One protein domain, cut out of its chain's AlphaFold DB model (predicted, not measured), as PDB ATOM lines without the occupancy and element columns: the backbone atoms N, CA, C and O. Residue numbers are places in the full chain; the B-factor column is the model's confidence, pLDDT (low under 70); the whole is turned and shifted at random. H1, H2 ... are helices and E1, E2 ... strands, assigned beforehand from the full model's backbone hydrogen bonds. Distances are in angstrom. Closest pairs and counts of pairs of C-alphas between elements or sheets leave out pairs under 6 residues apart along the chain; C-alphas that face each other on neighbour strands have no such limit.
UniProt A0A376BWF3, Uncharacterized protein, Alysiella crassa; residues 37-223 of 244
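AT A GLANCE: This is residues 37 to 223 of the 244 residues of an uncharacterized protein of Alysiella crassa (UniProt A0A376BWF3). One long, twisted wall of seven strands runs through the domain, with H1 and H3 over one of its faces and the longest helix, H4, alongside the edge at E1. Beyond the opposite edge, at E4, a loose arm holds H7 and H8; residues 155 to 160 and 162 to 168 stick out. The 187 printed residues include eight named helices and seven named strands, in the order H1 H2 H3 E1 H4 E2 E3 H5 H6 E4 H7 H8 E5 E6 E7. The mixed sheet runs E1 E2 E3 E7 E6 E5 E4, and the class is mixed, helices and strands. The whole is compact, with a radius of gyration of the C-alphas of 18.0 A and spans of 50 by 39 by 35 A.

IN THESE COORDINATES: H1, residues 37 to 45, begins at C-alpha 37 (131.937, 196.629, 172.782) and is 12.0 A long. H2 is residues 51 to 54, H3 57 to 64 and E1 68 to 70. H4, residues 77 to 92, measures 22.8 A. E2, residues 97 to 103, and E3, 112 to 118, measure 19.7 A and 19.6 A. H5 is residues 120 to 125, H6 132 to 135 and E4 148 to 151. H7, residues 163 to 173, measures 16.4 A; H8 is residues 176 to 179. E5, residues 188 to 193, E6, 203 to 208, and E7, 214 to 220, measure 16.0 A, 16.6 A and 17.2 A; E7 ends at C-alpha 220 (138.435, 183.332, 163.734).

HOW THE PARTS SIT: E5, E6 and E7 form a meander, each strand the antiparallel neighbour of the one before, with N 190 and O 206 at 2.8 A and N 205 and O 218 at 2.9 A. E3 is antiparallel to E7, with N 114 and O 219 at 2.8 A, and forms a hairpin with E2, with N 100 and O 115 at 2.8 A. E1, H4, E2 is a strand-helix-strand unit, two parallel neighbour strands with a helix between, its crossover right-handed; N 69 and O 99 are 2.8 A apart. Edge strand E4 is antiparallel to E5, with N 150 and O 189 at 2.9 A. H1 and H3 lie on the same face, making two layers, helices over a sheet, at heights of 9.5 A and 8.4 A. H2, H4 and H5 only graze the sheet; H6, H7 and H8 are not on it. Every O i to N i+4 pair is within hydrogen-bond range in H1, H3 and H5, against 11 of 12 in H4 and 5 of 7 in H7; H2, H6 and H8 are too short for such a pair.

THE WHOLE: The C-alphas farthest apart, of Glu 78 and Pro 176, are 54.2 A apart. The printed part has no cut; the links H6 to E4 and E4 to H7 are long. Mean pLDDT of the printed part is 74.1, with residues 151 to 179 and 208 to 223 among those under 70.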
ATOM      1  N   ASP A  37     133.214 196.831 173.476       90.50
ATOM      2  CA  ASP A  37     131.937 196.629 172.782       90.50
ATOM      3  C   ASP A  37     131.968 197.213 171.364       90.50
ATOM      4  O   ASP A  37     131.422 196.599 170.446       90.50
ATOM      5  N   ASP A  38     132.661 198.342 171.167       94.12
ATOM      6  CA  ASP A  38     132.881 198.921 169.837       94.12
ATOM      7  C   ASP A  38     133.634 197.934 168.939       94.12
ATOM      8  O   ASP A  38     133.214 197.672 167.814       94.12
ATOM      9  N   TRP A  39     134.729 197.346 169.434       92.12
ATOM     10  CA  TRP A  39     135.504 196.378 168.654       92.12
ATOM     11  C   TRP A  39     134.679 195.132 168.323       92.12
ATOM     12  O   TRP A  39     134.668 194.685 167.177       92.12
ATOM     13  N   LEU A  40     133.933 194.609 169.303       92.88
ATOM     14  CA  LEU A  40     133.058 193.450 169.123       92.88
ATOM     15  C   LEU A  40     131.985 193.705 168.067       92.88
ATOM     16  O   LEU A  40     131.737 192.838 167.228       92.88
ATOM     17  N   TYR A  41     131.379 194.892 168.073       94.81
ATOM     18  CA  TYR A  41     130.422 195.291 167.047       94.81
ATOM     19  C   TYR A  41     131.076 195.354 165.663       94.81
ATOM     20  O   TYR A  41     130.528 194.818 164.699       94.81
ATOM     21  N   GLN A  42     132.267 195.947 165.559       94.50
ATOM     22  CA  GLN A  42     132.978 196.061 164.287       94.50
ATOM     23  C   GLN A  42     133.334 194.688 163.701       94.50
ATOM     24  O   GLN A  42     133.037 194.448 162.527       94.50
ATOM     25  N   VAL A  43     133.891 193.763 164.494       93.00
ATOM     26  CA  VAL A  43     134.215 192.409 164.001       93.00
ATOM     27  C   VAL A  43     132.960 191.607 163.674       93.00
ATOM     28  O   VAL A  43     132.897 190.977 162.621       93.00
ATOM     29  N   TYR A  44     131.917 191.704 164.504       92.94
ATOM     30  CA  TYR A  44     130.643 191.041 164.240       92.94
ATOM     31  C   TYR A  44     129.973 191.575 162.967       92.94
ATOM     32  O   TYR A  44     129.476 190.798 162.161       92.94
ATOM     33  N   SER A  45     130.020 192.884 162.713       93.38
ATOM     34  CA  SER A  45     129.446 193.473 161.494       93.38
ATOM     35  C   SER A  45     130.146 193.032 160.200       93.38
ATOM     36  O   SER A  45     129.596 193.196 159.110       93.38
ATOM     37  N   ASN A  46     131.337 192.439 160.326       92.50
ATOM     38  CA  ASN A  46     132.120 191.871 159.234       92.50
ATOM     39  C   ASN A  46     132.184 190.335 159.283       92.50
ATOM     40  O   ASN A  46     132.954 189.746 158.534       92.50
ATOM     41  N   ILE A  47     131.363 189.670 160.102       90.00
ATOM     42  CA  ILE A  47     131.375 188.205 160.264       90.00
ATOM     43  C   ILE A  47     131.045 187.432 158.975       90.00
ATOM     44  O   ILE A  47     131.416 186.276 158.828       90.00
ATOM     45  N   ASP A  48     130.362 188.065 158.019       88.62
ATOM     46  CA  ASP A  48     130.039 187.494 156.704       88.62
ATOM     47  C   ASP A  48     131.109 187.777 155.626       88.62
ATOM     48  O   ASP A  48     130.867 187.557 154.438       88.62
ATOM     49  N   SER A  49     132.282 188.289 156.012       86.75
ATOM     50  CA  SER A  49     133.372 188.645 155.100       86.75
ATOM     51  C   SER A  49     134.739 188.305 155.687       86.75
ATOM     52  O   SER A  49     134.956 188.379 156.888       86.75
ATOM     53  N   GLN A  50     135.702 188.000 154.820       86.50
ATOM     54  CA  GLN A  50     137.097 187.761 155.204       86.50
ATOM     55  C   GLN A  50     137.942 189.043 155.255       86.50
ATOM     56  O   GLN A  50     139.118 188.998 155.608       86.50
ATOM     57  N   CYS A  51     137.346 190.192 154.922       89.38
ATOM     58  CA  CYS A  51     138.064 191.444 154.683       89.38
ATOM     59  C   CYS A  51     138.978 191.867 155.851       89.38
ATOM     60  O   CYS A  51     140.067 192.381 155.617       89.38
ATOM     61  N   LEU A  52     138.577 191.611 157.107       90.00
ATOM     62  CA  LEU A  52     139.365 191.975 158.290       90.00
ATOM     63  C   LEU A  52     140.690 191.213 158.353       90.00
ATOM     64  O   LEU A  52     141.699 191.756 158.790       90.00
ATOM     65  N   PHE A  53     140.701 189.960 157.905       87.69
ATOM     66  CA  PHE A  53     141.902 189.128 157.887       87.69
ATOM     67  C   PHE A  53     142.828 189.477 156.720       87.69
ATOM     68  O   PHE A  53     144.050 189.360 156.853       87.69
ATOM     69  N   GLU A  54     142.245 189.936 155.610       87.44
ATOM     70  CA  GLU A  54     142.950 190.399 154.412       87.44
ATOM     71  C   GLU A  54     143.559 191.807 154.598       87.44
ATOM     72  O   GLU A  54     144.532 192.144 153.925       87.44
ATOM     73  N   MET A  55     143.043 192.612 155.537       88.62
ATOM     74  CA  MET A  55     143.540 193.964 155.810       88.62
ATOM     75  C   MET A  55     144.936 193.960 156.473       88.62
ATOM     76  O   MET A  55     145.186 193.172 157.401       88.62
ATOM     77  N   PRO A  56     145.854 194.856 156.051       90.88
ATOM     78  CA  PRO A  56     147.140 195.043 156.712       90.88
ATOM     79  C   PRO A  56     146.987 195.446 158.183       90.88
ATOM     80  O   PRO A  56     146.177 196.304 158.533       90.88
ATOM     81  N   VAL A  57     147.826 194.882 159.054       90.25
ATOM     82  CA  VAL A  57     147.787 195.167 160.500       90.25
ATOM     83  C   VAL A  57     148.050 196.641 160.818       90.25
ATOM     84  O   VAL A  57     147.410 197.188 161.712       90.25
ATOM     85  N   SER A  58     148.919 197.313 160.059       92.94
ATOM     86  CA  SER A  58     149.166 198.752 160.220       92.94
ATOM     87  C   SER A  58     147.928 199.605 159.933       92.94
ATOM     88  O   SER A  58     147.723 200.628 160.578       92.94
ATOM     89  N   GLU A  59     147.099 199.183 158.975       95.06
ATOM     90  CA  GLU A  59     145.852 199.868 158.633       95.06
ATOM     91  C   GLU A  59     144.794 199.636 159.719       95.06
ATOM     92  O   GLU A  59     144.185 200.593 160.194       95.06
ATOM     93  N   LEU A  60     144.653 198.394 160.199       94.12
ATOM     94  CA  LEU A  60     143.777 198.065 161.331       94.12
ATOM     95  C   LEU A  60     144.147 198.854 162.593       94.12
ATOM     96  O   LEU A  60     143.270 199.409 163.251       94.12
ATOM     97  N   GLU A  61     145.439 198.942 162.914       95.38
ATOM     98  CA  GLU A  61     145.941 199.711 164.054       95.38
ATOM     99  C   GLU A  61     145.597 201.203 163.935       95.38
ATOM    100  O   GLU A  61     145.129 201.810 164.903       95.38
ATOM    101  N   GLN A  62     145.754 201.787 162.743       96.88
ATOM    102  CA  GLN A  62     145.393 203.181 162.489       96.88
ATOM    103  C   GLN A  62     143.881 203.417 162.612       96.88
ATOM    104  O   GLN A  62     143.467 204.402 163.225       96.88
ATOM    105  N   ILE A  63     143.060 202.535 162.033       96.56
ATOM    106  CA  ILE A  63     141.602 202.684 162.029       96.56
ATOM    107  C   ILE A  63     141.032 202.501 163.436       96.56
ATOM    108  O   ILE A  63     140.249 203.335 163.892       96.56
ATOM    109  N   TRP A  64     141.431 201.439 164.137       96.06
ATOM    110  CA  TRP A  64     140.941 201.157 165.485       96.06
ATOM    111  C   TRP A  64     141.531 202.096 166.534       96.06
ATOM    112  O   TRP A  64     140.902 202.316 167.568       96.06
ATOM    113  N   GLY A  65     142.707 202.677 166.286       95.69
ATOM    114  CA  GLY A  65     143.428 203.449 167.295       95.69
ATOM    115  C   GLY A  65     143.876 202.583 168.479       95.69
ATOM    116  O   GLY A  65     144.005 203.091 169.591       95.69
ATOM    117  N   LEU A  66     144.081 201.285 168.237       92.25
ATOM    118  CA  LEU A  66     144.508 200.283 169.212       92.25
ATOM    119  C   LEU A  66     145.738 199.549 168.694       92.25
ATOM    120  O   LEU A  66     145.803 199.284 167.495       92.25
ATOM    121  N   PRO A  67     146.670 199.139 169.570       92.81
ATOM    122  CA  PRO A  67     147.766 198.282 169.155       92.81
ATOM    123  C   PRO A  67     147.257 196.979 168.537       92.81
ATOM    124  O   PRO A  67     146.413 196.294 169.124       92.81
ATOM    125  N   VAL A  68     147.810 196.623 167.379       91.50
ATOM    126  CA  VAL A  68     147.568 195.332 166.735       91.50
ATOM    127  C   VAL A  68     148.915 194.649 166.523       91.50
ATOM    128  O   VAL A  68     149.793 195.167 165.838       91.50
ATOM    129  N   ILE A  69     149.098 193.487 167.144       86.94
ATOM    130  CA  ILE A  69     150.326 192.701 167.046       86.94
ATOM    131  C   ILE A  69     150.118 191.578 166.039       86.94
ATOM    132  O   ILE A  69     149.163 190.808 166.156       86.94
ATOM    133  N   ASP A  70     151.027 191.482 165.071       86.88
ATOM    134  CA  ASP A  70     151.007 190.460 164.033       86.88
ATOM    135  C   ASP A  70     152.005 189.336 164.329       86.88
ATOM    136  O   ASP A  70     153.204 189.473 164.095       86.88
ATOM    137  N   TRP A  71     151.499 188.203 164.812       78.81
ATOM    138  CA  TRP A  71     152.288 186.986 165.023       78.81
ATOM    139  C   TRP A  71     152.279 186.055 163.806       78.81
ATOM    140  O   TRP A  71     152.785 184.938 163.881       78.81
ATOM    141  N   THR A  72     151.673 186.479 162.693       75.12
ATOM    142  CA  THR A  72     151.568 185.682 161.463       75.12
ATOM    143  C   THR A  72     152.791 185.832 160.563       75.12
ATOM    144  O   THR A  72     153.018 185.013 159.673       75.12
ATOM    145  N   VAL A  73     153.607 186.861 160.804       69.88
ATOM    146  CA  VAL A  73     154.832 187.113 160.049       69.88
ATOM    147  C   VAL A  73     155.855 186.025 160.373       69.88
ATOM    148  O   VAL A  73     156.293 185.891 161.513       69.88
ATOM    149  N   ALA A  74     156.266 185.266 159.356       63.66
ATOM    150  CA  ALA A  74     157.365 184.314 159.469       63.66
ATOM    151  C   ALA A  74     158.681 185.072 159.710       63.66
ATOM    152  O   ALA A  74     159.362 185.495 158.776       63.66
ATOM    153  N   THR A  75     159.027 185.282 160.977       62.78
ATOM    154  CA  THR A  75     160.311 185.858 161.373       62.78
ATOM    155  C   THR A  75     161.338 184.740 161.560       62.78
ATOM    156  O   THR A  75     161.025 183.761 162.242       62.78
ATOM    157  N   PRO A  76     162.569 184.865 161.023       71.69
ATOM    158  CA  PRO A  76     163.706 184.056 161.465       71.69
ATOM    159  C   PRO A  76     163.766 183.993 162.997       71.69
ATOM    160  O   PRO A  76     163.439 184.983 163.647       71.69
ATOM    161  N   VAL A  77     164.189 182.862 163.573       69.44
ATOM    162  CA  VAL A  77     164.169 182.620 165.036       69.44
ATOM    163  C   VAL A  77     164.803 183.777 165.822       69.44
ATOM    164  O   VAL A  77     164.232 184.254 166.797       69.44
ATOM    165  N   GLU A  78     165.927 184.307 165.338       63.69
ATOM    166  CA  GLU A  78     166.634 185.444 165.947       63.69
ATOM    167  C   GLU A  78     165.808 186.746 165.952       63.69
ATOM    168  O   GLU A  78     165.898 187.555 166.873       63.69
ATOM    169  N   LEU A  79     164.955 186.947 164.945       72.31
ATOM    170  CA  LEU A  79     164.042 188.088 164.868       72.31
ATOM    171  C   LEU A  79     162.745 187.851 165.648       72.31
ATOM    172  O   LEU A  79     162.085 188.822 166.011       72.31
ATOM    173  N   GLN A  80     162.394 186.598 165.947       73.31
ATOM    174  CA  GLN A  80     161.210 186.261 166.736       73.31
ATOM    175  C   GLN A  80     161.353 186.739 168.187       73.31
ATOM    176  O   GLN A  80     160.424 187.335 168.735       73.31
ATOM    177  N   GLU A  81     162.532 186.555 168.790       76.81
ATOM    178  CA  GLU A  81     162.828 187.071 170.132       76.81
ATOM    179  C   GLU A  81     162.795 188.600 170.167       76.81
ATOM    180  O   GLU A  81     162.146 189.187 171.034       76.81
ATOM    181  N   ALA A  82     163.426 189.263 169.192       80.94
ATOM    182  CA  ALA A  82     163.413 190.722 169.093       80.94
ATOM    183  C   ALA A  82     161.986 191.270 168.913       80.94
ATOM    184  O   ALA A  82     161.602 192.238 169.573       80.94
ATOM    185  N   HIS A  83     161.184 190.623 168.064       81.12
ATOM    186  CA  HIS A  83     159.780 190.962 167.841       81.12
ATOM    187  C   HIS A  83     158.956 190.804 169.128       81.12
ATOM    188  O   HIS A  83     158.177 191.687 169.493       81.12
ATOM    189  N   PHE A  84     159.170 189.713 169.863       80.50
ATOM    190  CA  PHE A  84     158.516 189.468 171.142       80.50
ATOM    191  C   PHE A  84     158.895 190.508 172.206       80.50
ATOM    192  O   PHE A  84     158.012 191.076 172.851       80.50
ATOM    193  N   VAL A  85     160.188 190.803 172.364       83.31
ATOM    194  CA  VAL A  85     160.693 191.801 173.322       83.31
ATOM    195  C   VAL A  85     160.155 193.195 172.998       83.31
ATOM    196  O   VAL A  85     159.693 193.892 173.903       83.31
ATOM    197  N   TYR A  86     160.160 193.587 171.722       86.56
ATOM    198  CA  TYR A  86     159.616 194.869 171.274       86.56
ATOM    199  C   TYR A  86     158.132 195.007 171.630       86.56
ATOM    200  O   TYR A  86     157.726 195.995 172.246       86.56
ATOM    201  N   ASN A  87     157.324 193.998 171.296       84.75
ATOM    202  CA  ASN A  87     155.891 194.032 171.564       84.75
ATOM    203  C   ASN A  87     155.573 193.978 173.057       84.75
ATOM    204  O   ASN A  87     154.688 194.706 173.502       84.75
ATOM    205  N   ARG A  88     156.315 193.194 173.849       81.62
ATOM    206  CA  ARG A  88     156.185 193.204 175.311       81.62
ATOM    207  C   ARG A  88     156.447 194.603 175.868       81.62
ATOM    208  O   ARG A  88     155.573 195.167 176.510       81.62
ATOM    209  N   ALA A  89     157.580 195.217 175.524       85.44
ATOM    210  CA  ALA A  89     157.921 196.560 175.998       85.44
ATOM    211  C   ALA A  89     156.893 197.628 175.572       85.44
ATOM    212  O   ALA A  89     156.661 198.605 176.294       85.44
ATOM    213  N   ARG A  90     156.279 197.453 174.396       86.19
ATOM    214  CA  ARG A  90     155.179 198.290 173.904       86.19
ATOM    215  C   ARG A  90     153.908 198.098 174.745       86.19
ATOM    216  O   ARG A  90     153.258 199.091 175.066       86.19
ATOM    217  N   MET A  91     153.569 196.861 175.114       82.06
ATOM    218  CA  MET A  91     152.357 196.535 175.879       82.06
ATOM    219  C   MET A  91     152.481 196.830 177.378       82.06
ATOM    220  O   MET A  91     151.511 197.302 177.963       82.06
ATOM    221  N   ASP A  92     153.666 196.686 177.979       80.00
ATOM    222  CA  ASP A  92     153.924 197.014 179.396       80.00
ATOM    223  C   ASP A  92     153.603 198.487 179.726       80.00
ATOM    224  O   ASP A  92     153.275 198.861 180.858       80.00
ATOM    225  N   LYS A  93     153.708 199.364 178.722       83.38
ATOM    226  CA  LYS A  93     153.404 200.796 178.841       83.38
ATOM    227  C   LYS A  93     151.958 201.137 178.491       83.38
ATOM    228  O   LYS A  93     151.507 202.220 178.856       83.38
ATOM    229  N   ALA A  94     151.260 200.259 177.779       83.06
ATOM    230  CA  ALA A  94     149.916 200.514 177.292       83.06
ATOM    231  C   ALA A  94     148.898 200.438 178.440       83.06
ATOM    232  O   ALA A  94     148.919 199.509 179.243       83.06
ATOM    233  N   GLU A  95     147.962 201.383 178.490       89.12
ATOM    234  CA  GLU A  95     146.788 201.342 179.380       89.12
ATOM    235  C   GLU A  95     145.520 201.027 178.578       89.12
ATOM    236  O   GLU A  95     144.481 201.666 178.736       89.12
ATOM    237  N   THR A  96     145.628 200.070 177.660       87.69
ATOM    238  CA  THR A  96     144.549 199.647 176.767       87.69
ATOM    239  C   THR A  96     144.584 198.134 176.574       87.69
ATOM    240  O   THR A  96     145.598 197.489 176.840       87.69
ATOM    241  N   PHE A  97     143.495 197.557 176.073       83.62
ATOM    242  CA  PHE A  97     143.577 196.257 175.419       83.62
ATOM    243  C   PHE A  97     144.184 196.404 174.019       83.62
ATOM    244  O   PHE A  97     144.188 197.491 173.431       83.62
ATOM    245  N   TYR A  98     144.706 195.303 173.501       86.62
ATOM    246  CA  TYR A  98     145.297 195.199 172.178       86.62
ATOM    247  C   TYR A  98     144.780 193.959 171.457       86.62
ATOM    248  O   TYR A  98     144.236 193.033 172.068       86.62
ATOM    249  N   ILE A  99     144.951 193.957 170.140       88.88
ATOM    250  CA  ILE A  99     144.541 192.851 169.285       88.88
ATOM    251  C   ILE A  99     145.774 192.054 168.881       88.88
ATOM    252  O   ILE A  99     146.778 192.606 168.443       88.88
ATOM    253  N   SER A 100     145.698 190.741 169.011       85.31
ATOM    254  CA  SER A 100     146.759 189.817 168.637       85.31
ATOM    255  C   SER A 100     146.297 188.971 167.452       85.31
ATOM    256  O   SER A 100     145.507 188.039 167.631       85.31
ATOM    257  N   LYS A 101     146.816 189.270 166.258       87.25
ATOM    258  CA  LYS A 101     146.609 188.490 165.033       87.25
ATOM    259  C   LYS A 101     147.546 187.280 165.052       87.25
ATOM    260  O   LYS A 101     148.758 187.447 165.132       87.25
ATOM    261  N   GLN A 102     146.999 186.071 165.036       79.69
ATOM    262  CA  GLN A 102     147.752 184.817 165.158       79.69
ATOM    263  C   GLN A 102     147.378 183.842 164.041       79.69
ATOM    264  O   GLN A 102     146.296 183.937 163.466       79.69
ATOM    265  N   ILE A 103     148.271 182.894 163.759       74.38
ATOM    266  CA  ILE A 103     147.979 181.663 163.018       74.38
ATOM    267  C   ILE A 103     148.063 180.515 164.032       74.38
ATOM    268  O   ILE A 103     149.020 180.474 164.805       74.38
ATOM    269  N   ASP A 104     147.088 179.599 164.051       63.28
ATOM    270  CA  ASP A 104     147.151 178.428 164.941       63.28
ATOM    271  C   ASP A 104     148.422 177.593 164.704       63.28
ATOM    272  O   ASP A 104     148.956 177.538 163.593       63.28
ATOM    273  N   GLY A 105     148.870 176.902 165.761       50.31
ATOM    274  CA  GLY A 105     150.199 176.287 165.942       50.31
ATOM    275  C   GLY A 105     150.703 175.267 164.908       50.31
ATOM    276  O   GLY A 105     151.772 174.701 165.101       50.31
ATOM    277  N   GLU A 106     149.990 175.050 163.806       52.06
ATOM    278  CA  GLU A 106     150.476 174.313 162.630       52.06
ATOM    279  C   GLU A 106     150.993 175.243 161.516       52.06
ATOM    280  O   GLU A 106     151.375 174.768 160.448       52.06
ATOM    281  N   GLY A 107     150.980 176.568 161.718       52.41
ATOM    282  CA  GLY A 107     151.453 177.532 160.719       52.41
ATOM    283  C   GLY A 107     150.576 177.599 159.467       52.41
ATOM    284  O   GLY A 107     150.988 178.160 158.455       52.41
ATOM    285  N   ASN A 108     149.366 177.032 159.510       57.12
ATOM    286  CA  ASN A 108     148.439 177.040 158.390       57.12
ATOM    287  C   ASN A 108     147.738 178.413 158.310       57.12
ATOM    288  O   ASN A 108     146.906 178.712 159.169       57.12
ATOM    289  N   PRO A 109     147.992 179.231 157.265       57.06
ATOM    290  CA  PRO A 109     147.419 180.577 157.119       57.06
ATOM    291  C   PRO A 109     145.889 180.594 157.082       57.06
ATOM    292  O   PRO A 109     145.269 181.635 157.280       57.06
ATOM    293  N   SER A 110     145.284 179.429 156.846       61.06
ATOM    294  CA  SER A 110     143.843 179.228 156.850       61.06
ATOM    295  C   SER A 110     143.223 179.184 158.252       61.06
ATOM    296  O   SER A 110     142.001 179.098 158.348       61.06
ATOM    297  N   LYS A 111     144.049 179.214 159.312       68.50
ATOM    298  CA  LYS A 111     143.666 179.182 160.735       68.50
ATOM    299  C   LYS A 111     144.030 180.493 161.439       68.50
ATOM    300  O   LYS A 111     144.727 180.512 162.456       68.50
ATOM    301  N   MET A 112     143.664 181.615 160.833       79.56
ATOM    302  CA  MET A 112     144.013 182.926 161.370       79.56
ATOM    303  C   MET A 112     143.001 183.360 162.430       79.56
ATOM    304  O   MET A 112     141.809 183.107 162.292       79.56
ATOM    305  N   SER A 113     143.448 184.043 163.478       84.62
ATOM    306  CA  SER A 113     142.555 184.589 164.500       84.62
ATOM    307  C   SER A 113     142.994 185.965 164.979       84.62
ATOM    308  O   SER A 113     144.179 186.291 164.978       84.62
ATOM    309  N   PHE A 114     142.028 186.769 165.410       85.94
ATOM    310  CA  PHE A 114     142.253 187.960 166.213       85.94
ATOM    311  C   PHE A 114     141.846 187.663 167.652       85.94
ATOM    312  O   PHE A 114     140.682 187.377 167.929       85.94
ATOM    313  N   ASN A 115     142.806 187.748 168.564       82.94
ATOM    314  CA  ASN A 115     142.591 187.574 169.995       82.94
ATOM    315  C   ASN A 115     142.589 188.943 170.669       82.94
ATOM    316  O   ASN A 115     143.472 189.758 170.396       82.94
ATOM    317  N   ILE A 116     141.639 189.185 171.567       81.81
ATOM    318  CA  ILE A 116     141.695 190.358 172.443       81.81
ATOM    319  C   ILE A 116     142.578 190.018 173.636       81.81
ATOM    320  O   ILE A 116     142.384 188.984 174.274       81.81
ATOM    321  N   VAL A 117     143.512 190.907 173.963       80.25
ATOM    322  CA  VAL A 117     144.361 190.775 175.144       80.25
ATOM    323  C   VAL A 117     144.382 192.098 175.899       80.25
ATOM    324  O   VAL A 117     144.579 193.159 175.310       80.25
ATOM    325  N   ALA A 118     144.158 192.060 177.208       75.88
ATOM    326  CA  ALA A 118     144.322 193.232 178.060       75.88
ATOM    327  C   ALA A 118     145.806 193.419 178.401       75.88
ATOM    328  O   ALA A 118     146.479 192.444 178.735       75.88
ATOM    329  N   SER A 119     146.324 194.651 178.347       79.69
ATOM    330  CA  SER A 119     147.591 194.937 179.029       79.69
ATOM    331  C   SER A 119     147.404 194.814 180.541       79.69
ATOM    332  O   SER A 119     146.298 195.038 181.042       79.69
ATOM    333  N   ASP A 120     148.479 194.530 181.275       76.38
ATOM    334  CA  ASP A 120     148.420 194.380 182.734       76.38
ATOM    335  C   ASP A 120     147.806 195.623 183.398       76.38
ATOM    336  O   ASP A 120     146.843 195.524 184.158       76.38
ATOM    337  N   LYS A 121     148.256 196.820 182.999       81.88
ATOM    338  CA  LYS A 121     147.719 198.090 183.513       81.88
ATOM    339  C   LYS A 121     146.244 198.301 183.181       81.88
ATOM    340  O   LYS A 121     145.494 198.814 184.010       81.88
ATOM    341  N   TYR A 122     145.816 197.948 181.966       79.50
ATOM    342  CA  TYR A 122     144.405 198.044 181.593       79.50
ATOM    343  C   TYR A 122     143.563 197.082 182.423       79.50
ATOM    344  O   TYR A 122     142.503 197.465 182.916       79.50
ATOM    345  N   TYR A 123     144.039 195.851 182.594       74.25
ATOM    346  CA  TYR A 123     143.346 194.815 183.342       74.25
ATOM    347  C   TYR A 123     143.184 195.207 184.816       74.25
ATOM    348  O   TYR A 123     142.074 195.147 185.340       74.25
ATOM    349  N   GLU A 124     144.241 195.711 185.456       78.12
ATOM    350  CA  GLU A 124     144.198 196.230 186.830       78.12
ATOM    351  C   GLU A 124     143.214 197.402 186.974       78.12
ATOM    352  O   GLU A 124     142.326 197.379 187.830       78.12
ATOM    353  N   LYS A 125     143.312 198.404 186.089       82.56
ATOM    354  CA  LYS A 125     142.435 199.587 186.088       82.56
ATOM    355  C   LYS A 125     140.957 199.229 185.917       82.56
ATOM    356  O   LYS A 125     140.095 199.904 186.475       82.56
ATOM    357  N   ASN A 126     140.664 198.168 185.166       70.25
ATOM    358  CA  ASN A 126     139.310 197.683 184.904       70.25
ATOM    359  C   ASN A 126     138.888 196.541 185.844       70.25
ATOM    360  O   ASN A 126     138.030 195.736 185.480       70.25
ATOM    361  N   GLN A 127     139.464 196.471 187.051       73.81
ATOM    362  CA  GLN A 127     139.089 195.504 188.090       73.81
ATOM    363  C   GLN A 127     139.185 194.047 187.614       73.81
ATOM    364  O   GLN A 127     138.311 193.229 187.893       73.81
ATOM    365  N   HIS A 128     140.257 193.723 186.893       68.00
ATOM    366  CA  HIS A 128     140.496 192.408 186.301       68.00
ATOM    367  C   HIS A 128     139.412 192.006 185.290       68.00
ATOM    368  O   HIS A 128     139.009 190.848 185.210       68.00
ATOM    369  N   SER A 129     138.925 192.967 184.505       70.50
ATOM    370  CA  SER A 129     137.959 192.733 183.434       70.50
ATOM    371  C   SER A 129     138.353 193.471 182.155       70.50
ATOM    372  O   SER A 129     139.256 194.306 182.142       70.50
ATOM    373  N   TYR A 130     137.641 193.187 181.067       72.19
ATOM    374  CA  TYR A 130     137.819 193.903 179.806       72.19
ATOM    375  C   TYR A 130     137.057 195.244 179.732       72.19
ATOM    376  O   TYR A 130     137.175 195.956 178.730       72.19
ATOM    377  N   GLY A 131     136.302 195.618 180.774       78.56
ATOM    378  CA  GLY A 131     135.421 196.790 180.762       78.56
ATOM    379  C   GLY A 131     134.190 196.611 179.858       78.56
ATOM    380  O   GLY A 131     133.902 195.510 179.385       78.56
ATOM    381  N   GLY A 132     133.431 197.688 179.635       83.62
ATOM    382  CA  GLY A 132     132.210 197.661 178.815       83.62
ATOM    383  C   GLY A 132     131.136 196.701 179.346       83.62
ATOM    384  O   GLY A 132     131.050 196.455 180.551       83.62
ATOM    385  N   SER A 133     130.335 196.133 178.439       85.50
ATOM    386  CA  SER A 133     129.314 195.124 178.773       85.50
ATOM    387  C   SER A 133     129.940 193.919 179.481       85.50
ATOM    388  O   SER A 133     129.385 193.401 180.449       85.50
ATOM    389  N   LEU A 134     131.141 193.530 179.052       81.31
ATOM    390  CA  LEU A 134     131.849 192.379 179.596       81.31
ATOM    391  C   LEU A 134     132.299 192.599 181.042       81.31
ATOM    392  O   LEU A 134     132.123 191.721 181.874       81.31
ATOM    393  N   GLY A 135     132.805 193.784 181.381       75.25
ATOM    394  CA  GLY A 135     133.120 194.140 182.769       75.25
ATOM    395  C   GLY A 135     131.894 194.154 183.689       75.25
ATOM    396  O   GLY A 135     132.026 193.940 184.889       75.25
ATOM    397  N   ALA A 136     130.696 194.342 183.129       79.19
ATOM    398  CA  ALA A 136     129.430 194.304 183.858       79.19
ATOM    399  C   ALA A 136     128.812 192.894 183.973       79.19
ATOM    400  O   ALA A 136     127.697 192.759 184.479       79.19
ATOM    401  N   GLY A 137     129.488 191.840 183.498       75.50
ATOM    402  CA  GLY A 137     128.933 190.482 183.505       75.50
ATOM    403  C   GLY A 137     127.893 190.227 182.406       75.50
ATOM    404  O   GLY A 137     127.120 189.269 182.492       75.50
ATOM    405  N   LEU A 138     127.830 191.091 181.391       83.81
ATOM    406  CA  LEU A 138     126.830 191.047 180.329       83.81
ATOM    407  C   LEU A 138     127.453 190.677 178.985       83.81
ATOM    408  O   LEU A 138     128.572 191.061 178.658       83.81
ATOM    409  N   LEU A 139     126.690 189.954 178.172       86.75
ATOM    410  CA  LEU A 139     126.956 189.765 176.756       86.75
ATOM    411  C   LEU A 139     127.009 191.128 176.050       86.75
ATOM    412  O   LEU A 139     126.262 192.036 176.436       86.75
ATOM    413  N   PRO A 140     127.819 191.262 174.983       88.50
ATOM    414  CA  PRO A 140     127.947 192.510 174.237       88.50
ATOM    415  C   PRO A 140     126.576 193.022 173.793       88.50
ATOM    416  O   PRO A 140     125.826 192.342 173.088       88.50
ATOM    417  N   THR A 141     126.214 194.219 174.245       89.25
ATOM    418  CA  THR A 141     124.848 194.748 174.080       89.25
ATOM    419  C   THR A 141     124.516 195.106 172.632       89.25
ATOM    420  O   THR A 141     123.361 194.985 172.221       89.25
ATOM    421  N   GLN A 142     125.535 195.473 171.852       92.00
ATOM    422  CA  GLN A 142     125.432 195.832 170.434       92.00
ATOM    423  C   GLN A 142     125.333 194.614 169.501       92.00
ATOM    424  O   GLN A 142     125.051 194.770 168.315       92.00
ATOM    425  N   LEU A 143     125.555 193.400 170.017       92.00
ATOM    426  CA  LEU A 143     125.410 192.160 169.259       92.00
ATOM    427  C   LEU A 143     124.033 191.531 169.535       92.00
ATOM    428  O   LEU A 143     123.446 191.739 170.612       92.00
ATOM    429  N   PRO A 144     123.501 190.726 168.596       93.44
ATOM    430  CA  PRO A 144     122.404 189.824 168.911       93.44
ATOM    431  C   PRO A 144     122.859 188.776 169.932       93.44
ATOM    432  O   PRO A 144     124.047 188.641 170.238       93.44
ATOM    433  N   LEU A 145     121.908 188.002 170.457       90.69
ATOM    434  CA  LEU A 145     122.275 186.844 171.263       90.69
ATOM    435  C   LEU A 145     123.124 185.863 170.426       90.69
ATOM    436  O   LEU A 145     122.890 185.734 169.221       90.69
ATOM    437  N   PRO A 146     124.110 185.198 171.046       87.00
ATOM    438  CA  PRO A 146     124.953 184.227 170.363       87.00
ATOM    439  C   PRO A 146     124.127 183.081 169.780       87.00
ATOM    440  O   PRO A 146     123.136 182.645 170.365       87.00
ATOM    441  N   THR A 147     124.567 182.584 168.624       85.69
ATOM    442  CA  THR A 147     123.933 181.466 167.918       85.69
ATOM    443  C   THR A 147     124.023 180.178 168.727       85.69
ATOM    444  O   THR A 147     123.063 179.413 168.778       85.69
ATOM    445  N   PHE A 148     125.163 179.958 169.387       80.12
ATOM    446  CA  PHE A 148     125.366 178.821 170.275       80.12
ATOM    447  C   PHE A 148     125.841 179.278 171.649       80.12
ATOM    448  O   PHE A 148     126.717 180.136 171.774       80.12
ATOM    449  N   MET A 149     125.271 178.651 172.675       79.06
ATOM    450  CA  MET A 149     125.688 178.764 174.068       79.06
ATOM    451  C   MET A 149     126.034 177.362 174.540       79.06
ATOM    452  O   MET A 149     125.145 176.545 174.776       79.06
ATOM    453  N   LEU A 150     127.328 177.066 174.585       73.50
ATOM    454  CA  LEU A 150     127.833 175.735 174.884       73.50
ATOM    455  C   LEU A 150     128.461 175.730 176.264       73.50
ATOM    456  O   LEU A 150     129.277 176.587 176.598       73.50
ATOM    457  N   ASP A 151     128.089 174.735 177.047       68.88
ATOM    458  CA  ASP A 151     128.682 174.501 178.347       68.88
ATOM    459  C   ASP A 151     130.137 174.013 178.195       68.88
ATOM    460  O   ASP A 151     130.433 173.150 177.362       68.88
ATOM    461  N   ARG A 152     131.045 174.584 178.989       62.06
ATOM    462  CA  ARG A 152     132.465 174.223 179.079       62.06
ATOM    463  C   ARG A 152     132.811 173.480 180.365       62.06
ATOM    464  O   ARG A 152     133.991 173.437 180.711       62.06
ATOM    465  N   TYR A 153     131.845 172.893 181.079       56.41
ATOM    466  CA  TYR A 153     132.195 172.044 182.221       56.41
ATOM    467  C   TYR A 153     133.291 171.049 181.820       56.41
ATOM    468  O   TYR A 153     133.111 170.313 180.841       56.41
ATOM    469  N   PRO A 154     134.410 170.994 182.566       49.47
ATOM    470  CA  PRO A 154     135.386 169.947 182.361       49.47
ATOM    471  C   PRO A 154     134.657 168.633 182.623       49.47
ATOM    472  O   PRO A 154     134.307 168.314 183.762       49.47
ATOM    473  N   ARG A 155     134.382 167.858 181.568       45.06
ATOM    474  CA  ARG A 155     134.040 166.449 181.746       45.06
ATOM    475  C   ARG A 155     135.294 165.808 182.309       45.06
ATOM    476  O   ARG A 155     136.190 165.423 181.560       45.06
ATOM    477  N   ILE A 156     135.392 165.742 183.634       42.03
ATOM    478  CA  ILE A 156     136.483 165.027 184.279       42.03
ATOM    479  C   ILE A 156     136.434 163.603 183.728       42.03
ATOM    480  O   ILE A 156     135.402 162.934 183.812       42.03
ATOM    481  N   ARG A 157     137.548 163.148 183.138       37.56
ATOM    482  CA  ARG A 157     137.710 161.817 182.516       37.56
ATOM    483  C   ARG A 157     137.300 160.643 183.423       37.56
ATOM    484  O   ARG A 157     137.212 159.519 182.950       37.56
ATOM    485  N   THR A 158     137.063 160.887 184.708       42.91
ATOM    486  CA  THR A 158     136.688 159.898 185.722       42.91
ATOM    487  C   THR A 158     135.178 159.783 185.960       42.91
ATOM    488  O   THR A 158     134.769 158.973 186.786       42.91
ATOM    489  N   GLY A 159     134.338 160.576 185.278       45.34
ATOM    490  CA  GLY A 159     132.877 160.523 185.442       45.34
ATOM    491  C   GLY A 159     132.374 160.994 186.812       45.34
ATOM    492  O   GLY A 159     131.195 160.828 187.114       45.34
ATOM    493  N   LYS A 160     133.244 161.585 187.640       41.31
ATOM    494  CA  LYS A 160     132.879 162.190 188.922       41.31
ATOM    495  C   LYS A 160     133.155 163.685 188.871       41.31
ATOM    496  O   LYS A 160     134.298 164.102 188.694       41.31
ATOM    497  N   ILE A 161     132.090 164.470 189.008       48.66
ATOM    498  CA  ILE A 161     132.180 165.884 189.372       48.66
ATOM    499  C   ILE A 161     132.744 165.899 190.805       48.66
ATOM    500  O   ILE A 161     132.276 165.102 191.617       48.66
ATOM    501  N   PRO A 162     133.770 166.700 191.127       46.56
ATOM    502  CA  PRO A 162     134.239 166.846 192.498       46.56
ATOM    503  C   PRO A 162     133.059 167.322 193.357       46.56
ATOM    504  O   PRO A 162     132.324 168.212 192.926       46.56
ATOM    505  N   ASP A 163     132.821 166.716 194.521       49.09
ATOM    506  CA  ASP A 163     131.629 167.000 195.344       49.09
ATOM    507  C   ASP A 163     131.535 168.491 195.758       49.09
ATOM    508  O   ASP A 163     130.455 169.023 196.002       49.09
ATOM    509  N   ASP A 164     132.665 169.200 195.762       48.34
ATOM    510  CA  ASP A 164     132.814 170.645 195.963       48.34
ATOM    511  C   ASP A 164     132.419 171.503 194.741       48.34
ATOM    512  O   ASP A 164     132.086 172.683 194.882       48.34
ATOM    513  N   TYR A 165     132.393 170.927 193.538       48.19
ATOM    514  CA  TYR A 165     132.008 171.601 192.290       48.19
ATOM    515  C   TYR A 165     130.502 171.542 191.996       48.19
ATOM    516  O   TYR A 165     129.970 172.478 191.393       48.19
ATOM    517  N   ASP A 166     129.795 170.498 192.439       49.78
ATOM    518  CA  ASP A 166     128.338 170.372 192.245       49.78
ATOM    519  C   ASP A 166     127.560 171.414 193.084       49.78
ATOM    520  O   ASP A 166     126.536 171.960 192.663       49.78
ATOM    521  N   ILE A 167     128.131 171.807 194.231       46.78
ATOM    522  CA  ILE A 167     127.624 172.889 195.092       46.78
ATOM    523  C   ILE A 167     127.604 174.227 194.334       46.78
ATOM    524  O   ILE A 167     126.631 174.980 194.427       46.78
ATOM    525  N   ASN A 168     128.629 174.500 193.518       51.38
ATOM    526  CA  ASN A 168     128.707 175.719 192.714       51.38
ATOM    527  C   ASN A 168     127.677 175.727 191.577       51.38
ATOM    528  O   ASN A 168     127.092 176.770 191.296       51.38
ATOM    529  N   ARG A 169     127.393 174.580 190.949       50.41
ATOM    530  CA  ARG A 169     126.387 174.491 189.877       50.41
ATOM    531  C   ARG A 169     124.993 174.870 190.370       50.41
ATOM    532  O   ARG A 169     124.362 175.742 189.779       50.41
ATOM    533  N   SER A 170     124.552 174.292 191.490       52.38
ATOM    534  CA  SER A 170     123.238 174.626 192.061       52.38
ATOM    535  C   SER A 170     123.168 176.076 192.564       52.38
ATOM    536  O   SER A 170     122.118 176.711 192.462       52.38
ATOM    537  N   PHE A 171     124.288 176.618 193.062       52.62
ATOM    538  CA  PHE A 171     124.393 178.018 193.473       52.62
ATOM    539  C   PHE A 171     124.195 178.968 192.287       52.62
ATOM    540  O   PHE A 171     123.457 179.947 192.397       52.62
ATOM    541  N   TYR A 172     124.805 178.659 191.141       53.19
ATOM    542  CA  TYR A 172     124.695 179.463 189.930       53.19
ATOM    543  C   TYR A 172     123.341 179.299 189.242       53.19
ATOM    544  O   TYR A 172     122.698 180.311 188.988       53.19
ATOM    545  N   ASP A 173     122.858 178.078 189.007       55.88
ATOM    546  CA  ASP A 173     121.585 177.833 188.307       55.88
ATOM    547  C   ASP A 173     120.374 178.456 189.028       55.88
ATOM    548  O   ASP A 173     119.408 178.869 188.383       55.88
ATOM    549  N   ASN A 174     120.449 178.602 190.355       52.62
ATOM    550  CA  ASN A 174     119.405 179.225 191.170       52.62
ATOM    551  C   ASN A 174     119.666 180.709 191.498       52.62
ATOM    552  O   ASN A 174     118.851 181.336 192.182       52.62
ATOM    553  N   HIS A 175     120.767 181.304 191.020       52.03
ATOM    554  CA  HIS A 175     121.082 182.699 191.317       52.03
ATOM    555  C   HIS A 175     120.111 183.640 190.570       52.03
ATOM    556  O   HIS A 175     120.018 183.569 189.343       52.03
ATOM    557  N   PRO A 176     119.423 184.588 191.245       46.94
ATOM    558  CA  PRO A 176     118.414 185.461 190.624       46.94
ATOM    559  C   PRO A 176     118.916 186.256 189.409       46.94
ATOM    560  O   PRO A 176     118.137 186.592 188.519       46.94
ATOM    561  N   ALA A 177     120.224 186.524 189.367       48.16
ATOM    562  CA  ALA A 177     120.908 187.208 188.270       48.16
ATOM    563  C   ALA A 177     120.866 186.407 186.940       48.16
ATOM    564  O   ALA A 177     120.765 186.986 185.863       48.16
ATOM    565  N   MET A 178     120.781 185.074 186.985       55.19
ATOM    566  CA  MET A 178     120.729 184.208 185.791       55.19
ATOM    567  C   MET A 178     119.411 184.270 185.002       55.19
ATOM    568  O   MET A 178     119.277 183.601 183.975       55.19
ATOM    569  N   LYS A 179     118.422 185.051 185.459       65.88
ATOM    570  CA  LYS A 179     117.163 185.276 184.730       65.88
ATOM    571  C   LYS A 179     117.328 186.218 183.540       65.88
ATOM    572  O   LYS A 179     116.472 186.231 182.657       65.88
ATOM    573  N   ASN A 180     118.394 187.016 183.516       78.81
ATOM    574  CA  ASN A 180     118.672 187.903 182.399       78.81
ATOM    575  C   ASN A 180     119.363 187.113 181.269       78.81
ATOM    576  O   ASN A 180     120.495 186.674 181.463       78.81
ATOM    577  N   PRO A 181     118.757 186.973 180.073       79.81
ATOM    578  CA  PRO A 181     119.367 186.244 178.957       79.81
ATOM    579  C   PRO A 181     120.647 186.906 178.427       79.81
ATOM    580  O   PRO A 181     121.403 186.280 177.690       79.81
ATOM    581  N   ARG A 182     120.895 188.174 178.782       85.56
ATOM    582  CA  ARG A 182     122.140 188.879 178.463       85.56
ATOM    583  C   ARG A 182     123.227 188.680 179.505       85.56
ATOM    584  O   ARG A 182     124.352 189.064 179.236       85.56
ATOM    585  N   GLN A 183     122.937 188.122 180.672       83.62
ATOM    586  CA  GLN A 183     123.984 187.832 181.639       83.62
ATOM    587  C   GLN A 183     124.732 186.573 181.204       83.62
ATOM    588  O   GLN A 183     124.124 185.512 181.040       83.62
ATOM    589  N   TYR A 184     126.044 186.687 180.986       75.19
ATOM    590  CA  TYR A 184     126.836 185.510 180.653       75.19
ATOM    591  C   TYR A 184     127.103 184.679 181.912       75.19
ATOM    592  O   TYR A 184     127.179 185.176 183.036       75.19
ATOM    593  N   ARG A 185     127.248 183.378 181.702       74.69
ATOM    594  CA  ARG A 185     127.444 182.347 182.711       74.69
ATOM    595  C   ARG A 185     128.925 181.990 182.778       74.69
ATOM    596  O   ARG A 185     129.603 182.055 181.748       74.69
ATOM    597  N   PRO A 186     129.444 181.606 183.953       67.75
ATOM    598  CA  PRO A 186     130.778 181.023 184.052       67.75
ATOM    599  C   PRO A 186     130.832 179.700 183.276       67.75
ATOM    600  O   PRO A 186     129.809 179.040 183.103       67.75
ATOM    601  N   PHE A 187     132.019 179.309 182.813       69.31
ATOM    602  CA  PHE A 187     132.234 178.062 182.062       69.31
ATOM    603  C   PHE A 187     131.336 177.891 180.837       69.31
ATOM    604  O   PHE A 187     130.804 176.816 180.599       69.31
ATOM    605  N   HIS A 188     131.160 178.939 180.045       72.94
ATOM    606  CA  HIS A 188     130.390 178.864 178.810       72.94
ATOM    607  C   HIS A 188     131.199 179.396 177.629       72.94
ATOM    608  O   HIS A 188     132.070 180.262 177.765       72.94
ATOM    609  N   ASN A 189     130.887 178.847 176.463       75.56
ATOM    610  CA  ASN A 189     131.265 179.364 175.164       75.56
ATOM    611  C   ASN A 189     130.043 179.999 174.510       75.56
ATOM    612  O   ASN A 189     128.988 179.378 174.387       75.56
ATOM    613  N   TYR A 190     130.228 181.222 174.052       82.50
ATOM    614  CA  TYR A 190     129.257 182.016 173.326       82.50
ATOM    615  C   TYR A 190     129.781 182.197 171.914       82.50
ATOM    616  O   TYR A 190     130.841 182.792 171.726       82.50
ATOM    617  N   ILE A 191     129.067 181.650 170.935       84.62
ATOM    618  CA  ILE A 191     129.522 181.628 169.547       84.62
ATOM    619  C   ILE A 191     128.506 182.362 168.688       84.62
ATOM    620  O   ILE A 191     127.333 181.989 168.633       84.62
ATOM    621  N   TRP A 192     128.983 183.377 167.983       88.88
ATOM    622  CA  TRP A 192     128.276 184.008 166.882       88.88
ATOM    623  C   TRP A 192     128.868 183.478 165.587       88.88
ATOM    624  O   TRP A 192     130.088 183.479 165.407       88.88
ATOM    625  N   ILE A 193     128.001 183.024 164.691       85.56
ATOM    626  CA  ILE A 193     128.393 182.606 163.349       85.56
ATOM    627  C   ILE A 193     127.796 183.540 162.312       85.56
ATOM    628  O   ILE A 193     126.891 184.329 162.590       85.56
ATOM    629  N   ASN A 194     128.348 183.450 161.114       83.88
ATOM    630  CA  ASN A 194     127.943 184.258 159.989       83.88
ATOM    631  C   ASN A 194     126.464 184.010 159.609       83.88
ATOM    632  O   ASN A 194     125.942 182.903 159.767       83.88
ATOM    633  N   THR A 195     125.798 185.027 159.061       84.00
ATOM    634  CA  THR A 195     124.350 185.031 158.778       84.00
ATOM    635  C   THR A 195     123.931 183.914 157.822       84.00
ATOM    636  O   THR A 195     122.832 183.377 157.911       84.00
ATOM    637  N   ALA A 196     124.816 183.539 156.898       79.94
ATOM    638  CA  ALA A 196     124.560 182.471 155.935       79.94
ATOM    639  C   ALA A 196     124.915 181.058 156.450       79.94
ATOM    640  O   ALA A 196     124.846 180.116 155.662       79.94
ATOM    641  N   HIS A 197     125.333 180.908 157.715       75.88
ATOM    642  CA  HIS A 197     125.745 179.635 158.332       75.88
ATOM    643  C   HIS A 197     126.773 178.851 157.490       75.88
ATOM    644  O   HIS A 197     126.753 177.621 157.399       75.88
ATOM    645  N   ARG A 198     127.670 179.579 156.819       69.94
ATOM    646  CA  ARG A 198     128.671 179.021 155.915       69.94
ATOM    647  C   ARG A 198     129.909 178.649 156.706       69.94
ATOM    648  O   ARG A 198     130.510 179.477 157.377       69.94
ATOM    649  N   ARG A 199     130.345 177.406 156.531       66.94
ATOM    650  CA  ARG A 199     131.504 176.843 157.237       66.94
ATOM    651  C   ARG A 199     132.816 177.574 156.956       66.94
ATOM    652  O   ARG A 199     133.728 177.451 157.753       66.94
ATOM    653  N   ASN A 200     132.908 178.301 155.841       71.00
ATOM    654  CA  ASN A 200     134.120 178.992 155.406       71.00
ATOM    655  C   ASN A 200     134.145 180.503 155.715       71.00
ATOM    656  O   ASN A 200     134.937 181.250 155.129       71.00
ATOM    657  N   MET A 201     133.231 180.961 156.568       79.38
ATOM    658  CA  MET A 201     133.126 182.355 156.986       79.38
ATOM    659  C   MET A 201     133.564 182.515 158.435       79.38
ATOM    660  O   MET A 201     133.484 181.544 159.185       79.38
ATOM    661  N   PRO A 202     134.013 183.713 158.837       86.25
ATOM    662  CA  PRO A 202     134.448 183.943 160.200       86.25
ATOM    663  C   PRO A 202     133.410 183.608 161.270       86.25
ATOM    664  O   PRO A 202     132.197 183.648 161.045       86.25
ATOM    665  N   SER A 203     133.901 183.338 162.477       87.19
ATOM    666  CA  SER A 203     133.070 183.265 163.678       87.19
ATOM    667  C   SER A 203     133.678 184.076 164.814       87.19
ATOM    668  O   SER A 203     134.896 184.238 164.911       87.19
ATOM    669  N   LEU A 204     132.817 184.588 165.692       88.38
ATOM    670  CA  LEU A 204     133.222 185.230 166.936       88.38
ATOM    671  C   LEU A 204     132.925 184.276 168.088       88.38
ATOM    672  O   LEU A 204     131.802 183.795 168.226       88.38
ATOM    673  N   SER A 205     133.927 184.025 168.923       85.44
ATOM    674  CA  SER A 205     133.812 183.183 170.106       85.44
ATOM    675  C   SER A 205     134.206 183.965 171.351       85.44
ATOM    676  O   SER A 205     135.261 184.599 171.400       85.44
ATOM    677  N   MET A 206     133.377 183.871 172.383       83.94
ATOM    678  CA  MET A 206     133.677 184.353 173.722       83.94
ATOM    679  C   MET A 206     133.595 183.201 174.713       83.94
ATOM    680  O   MET A 206     132.642 182.429 174.737       83.94
ATOM    681  N   SER A 207     134.593 183.137 175.576       76.88
ATOM    682  CA  SER A 207     134.850 182.038 176.486       76.88
ATOM    683  C   SER A 207     134.958 182.586 177.912       76.88
ATOM    684  O   SER A 207     135.806 183.436 178.180       76.88
ATOM    685  N   THR A 208     134.132 182.102 178.841       67.88
ATOM    686  CA  THR A 208     134.134 182.526 180.260       67.88
ATOM    687  C   THR A 208     134.794 181.477 181.167       67.88
ATOM    688  O   THR A 208     134.769 180.282 180.853       67.88
ATOM    689  N   TYR A 209     135.412 181.906 182.277       62.03
ATOM    690  CA  TYR A 209     136.101 181.034 183.248       62.03
ATOM    691  C   TYR A 209     135.415 181.039 184.633       62.03
ATOM    692  O   TYR A 209     134.282 181.495 184.759       62.03
ATOM    693  N   PHE A 210     136.077 180.457 185.647       48.03
ATOM    694  CA  PHE A 210     135.579 180.249 187.020       48.03
ATOM    695  C   PHE A 210     135.227 181.548 187.765       48.03
ATOM    696  O   PHE A 210     134.342 181.554 188.614       48.03
ATOM    697  N   ILE A 211     135.900 182.650 187.440       44.97
ATOM    698  CA  ILE A 211     135.572 183.997 187.921       44.97
ATOM    699  C   ILE A 211     134.715 184.641 186.818       44.97
ATOM    700  O   ILE A 211     135.024 184.404 185.649       44.97
ATOM    701  N   PRO A 212     133.649 185.412 187.122       38.69
ATOM    702  CA  PRO A 212     132.743 186.017 186.133       38.69
ATOM    703  C   PRO A 212     133.398 187.149 185.318       38.69
ATOM    704  O   PRO A 212     132.802 188.190 185.059       38.69
ATOM    705  N   THR A 213     134.627 186.941 184.873       40.84
ATOM    706  CA  THR A 213     135.364 187.758 183.929       40.84
ATOM    707  C   THR A 213     135.366 187.024 182.588       40.84
ATOM    708  O   THR A 213     135.558 185.805 182.512       40.84
ATOM    709  N   ALA A 214     135.083 187.751 181.503       38.84
ATOM    710  CA  ALA A 214     135.303 187.221 180.163       38.84
ATOM    711  C   ALA A 214     136.767 186.773 180.073       38.84
ATOM    712  O   ALA A 214     137.677 187.520 180.420       38.84
ATOM    713  N   GLY A 215     136.974 185.517 179.705       43.69
ATOM    714  CA  GLY A 215     138.251 184.845 179.844       43.69
ATOM    715  C   GLY A 215     139.120 184.950 178.608       43.69
ATOM    716  O   GLY A 215     140.275 185.342 178.685       43.69
ATOM    717  N   ASN A 216     138.538 184.589 177.467       55.62
ATOM    718  CA  ASN A 216     139.169 184.662 176.157       55.62
ATOM    719  C   ASN A 216     138.122 185.079 175.126       55.62
ATOM    720  O   ASN A 216     137.004 184.558 175.128       55.62
ATOM    721  N   ILE A 217     138.476 186.018 174.254       51.47
ATOM    722  CA  ILE A 217     137.619 186.471 173.158       51.47
ATOM    723  C   ILE A 217     138.432 186.412 171.883       51.47
ATOM    724  O   ILE A 217     139.499 187.023 171.791       51.47
ATOM    725  N   ILE A 218     137.924 185.646 170.924       59.41
ATOM    726  CA  ILE A 218     138.674 185.270 169.738       59.41
ATOM    727  C   ILE A 218     137.755 185.330 168.519       59.41
ATOM    728  O   ILE A 218     136.653 184.777 168.521       59.41
ATOM    729  N   PHE A 219     138.210 186.022 167.480       52.66
ATOM    730  CA  PHE A 219     137.549 186.120 166.185       52.66
ATOM    731  C   PHE A 219     138.352 185.327 165.158       52.66
ATOM    732  O   PHE A 219     139.528 185.611 164.940       52.66
ATOM    733  N   TYR A 220     137.736 184.322 164.546       56.09
ATOM    734  CA  TYR A 220     138.435 183.332 163.734       56.09
ATOM    735  C   TYR A 220     138.149 183.472 162.252       56.09
ATOM    736  O   TYR A 220     137.017 183.729 161.857       56.09
ATOM    737  N   ASN A 221     139.174 183.222 161.448       46.50
ATOM    738  CA  ASN A 221     139.080 183.020 160.018       46.50
ATOM    739  C   ASN A 221     139.013 181.524 159.714       46.50
ATOM    740  O   ASN A 221     139.935 180.777 160.034       46.50
ATOM    741  N   HIS A 222     137.959 181.137 159.000       52.31
ATOM    742  CA  HIS A 222     137.696 179.764 158.586       52.31
ATOM    743  C   HIS A 222     137.882 179.575 157.081       52.31
ATOM    744  O   HIS A 222     137.037 179.000 156.406       52.31
ATOM    745  N   THR A 223     138.948 180.090 156.474       39.84
ATOM    746  CA  THR A 223     139.169 179.865 155.036       39.84
ATOM    747  C   THR A 223     139.338 178.365 154.751       39.84
ATOM    748  O   THR A 223     140.288 177.739 155.193       39.84
TER     749      THR A 223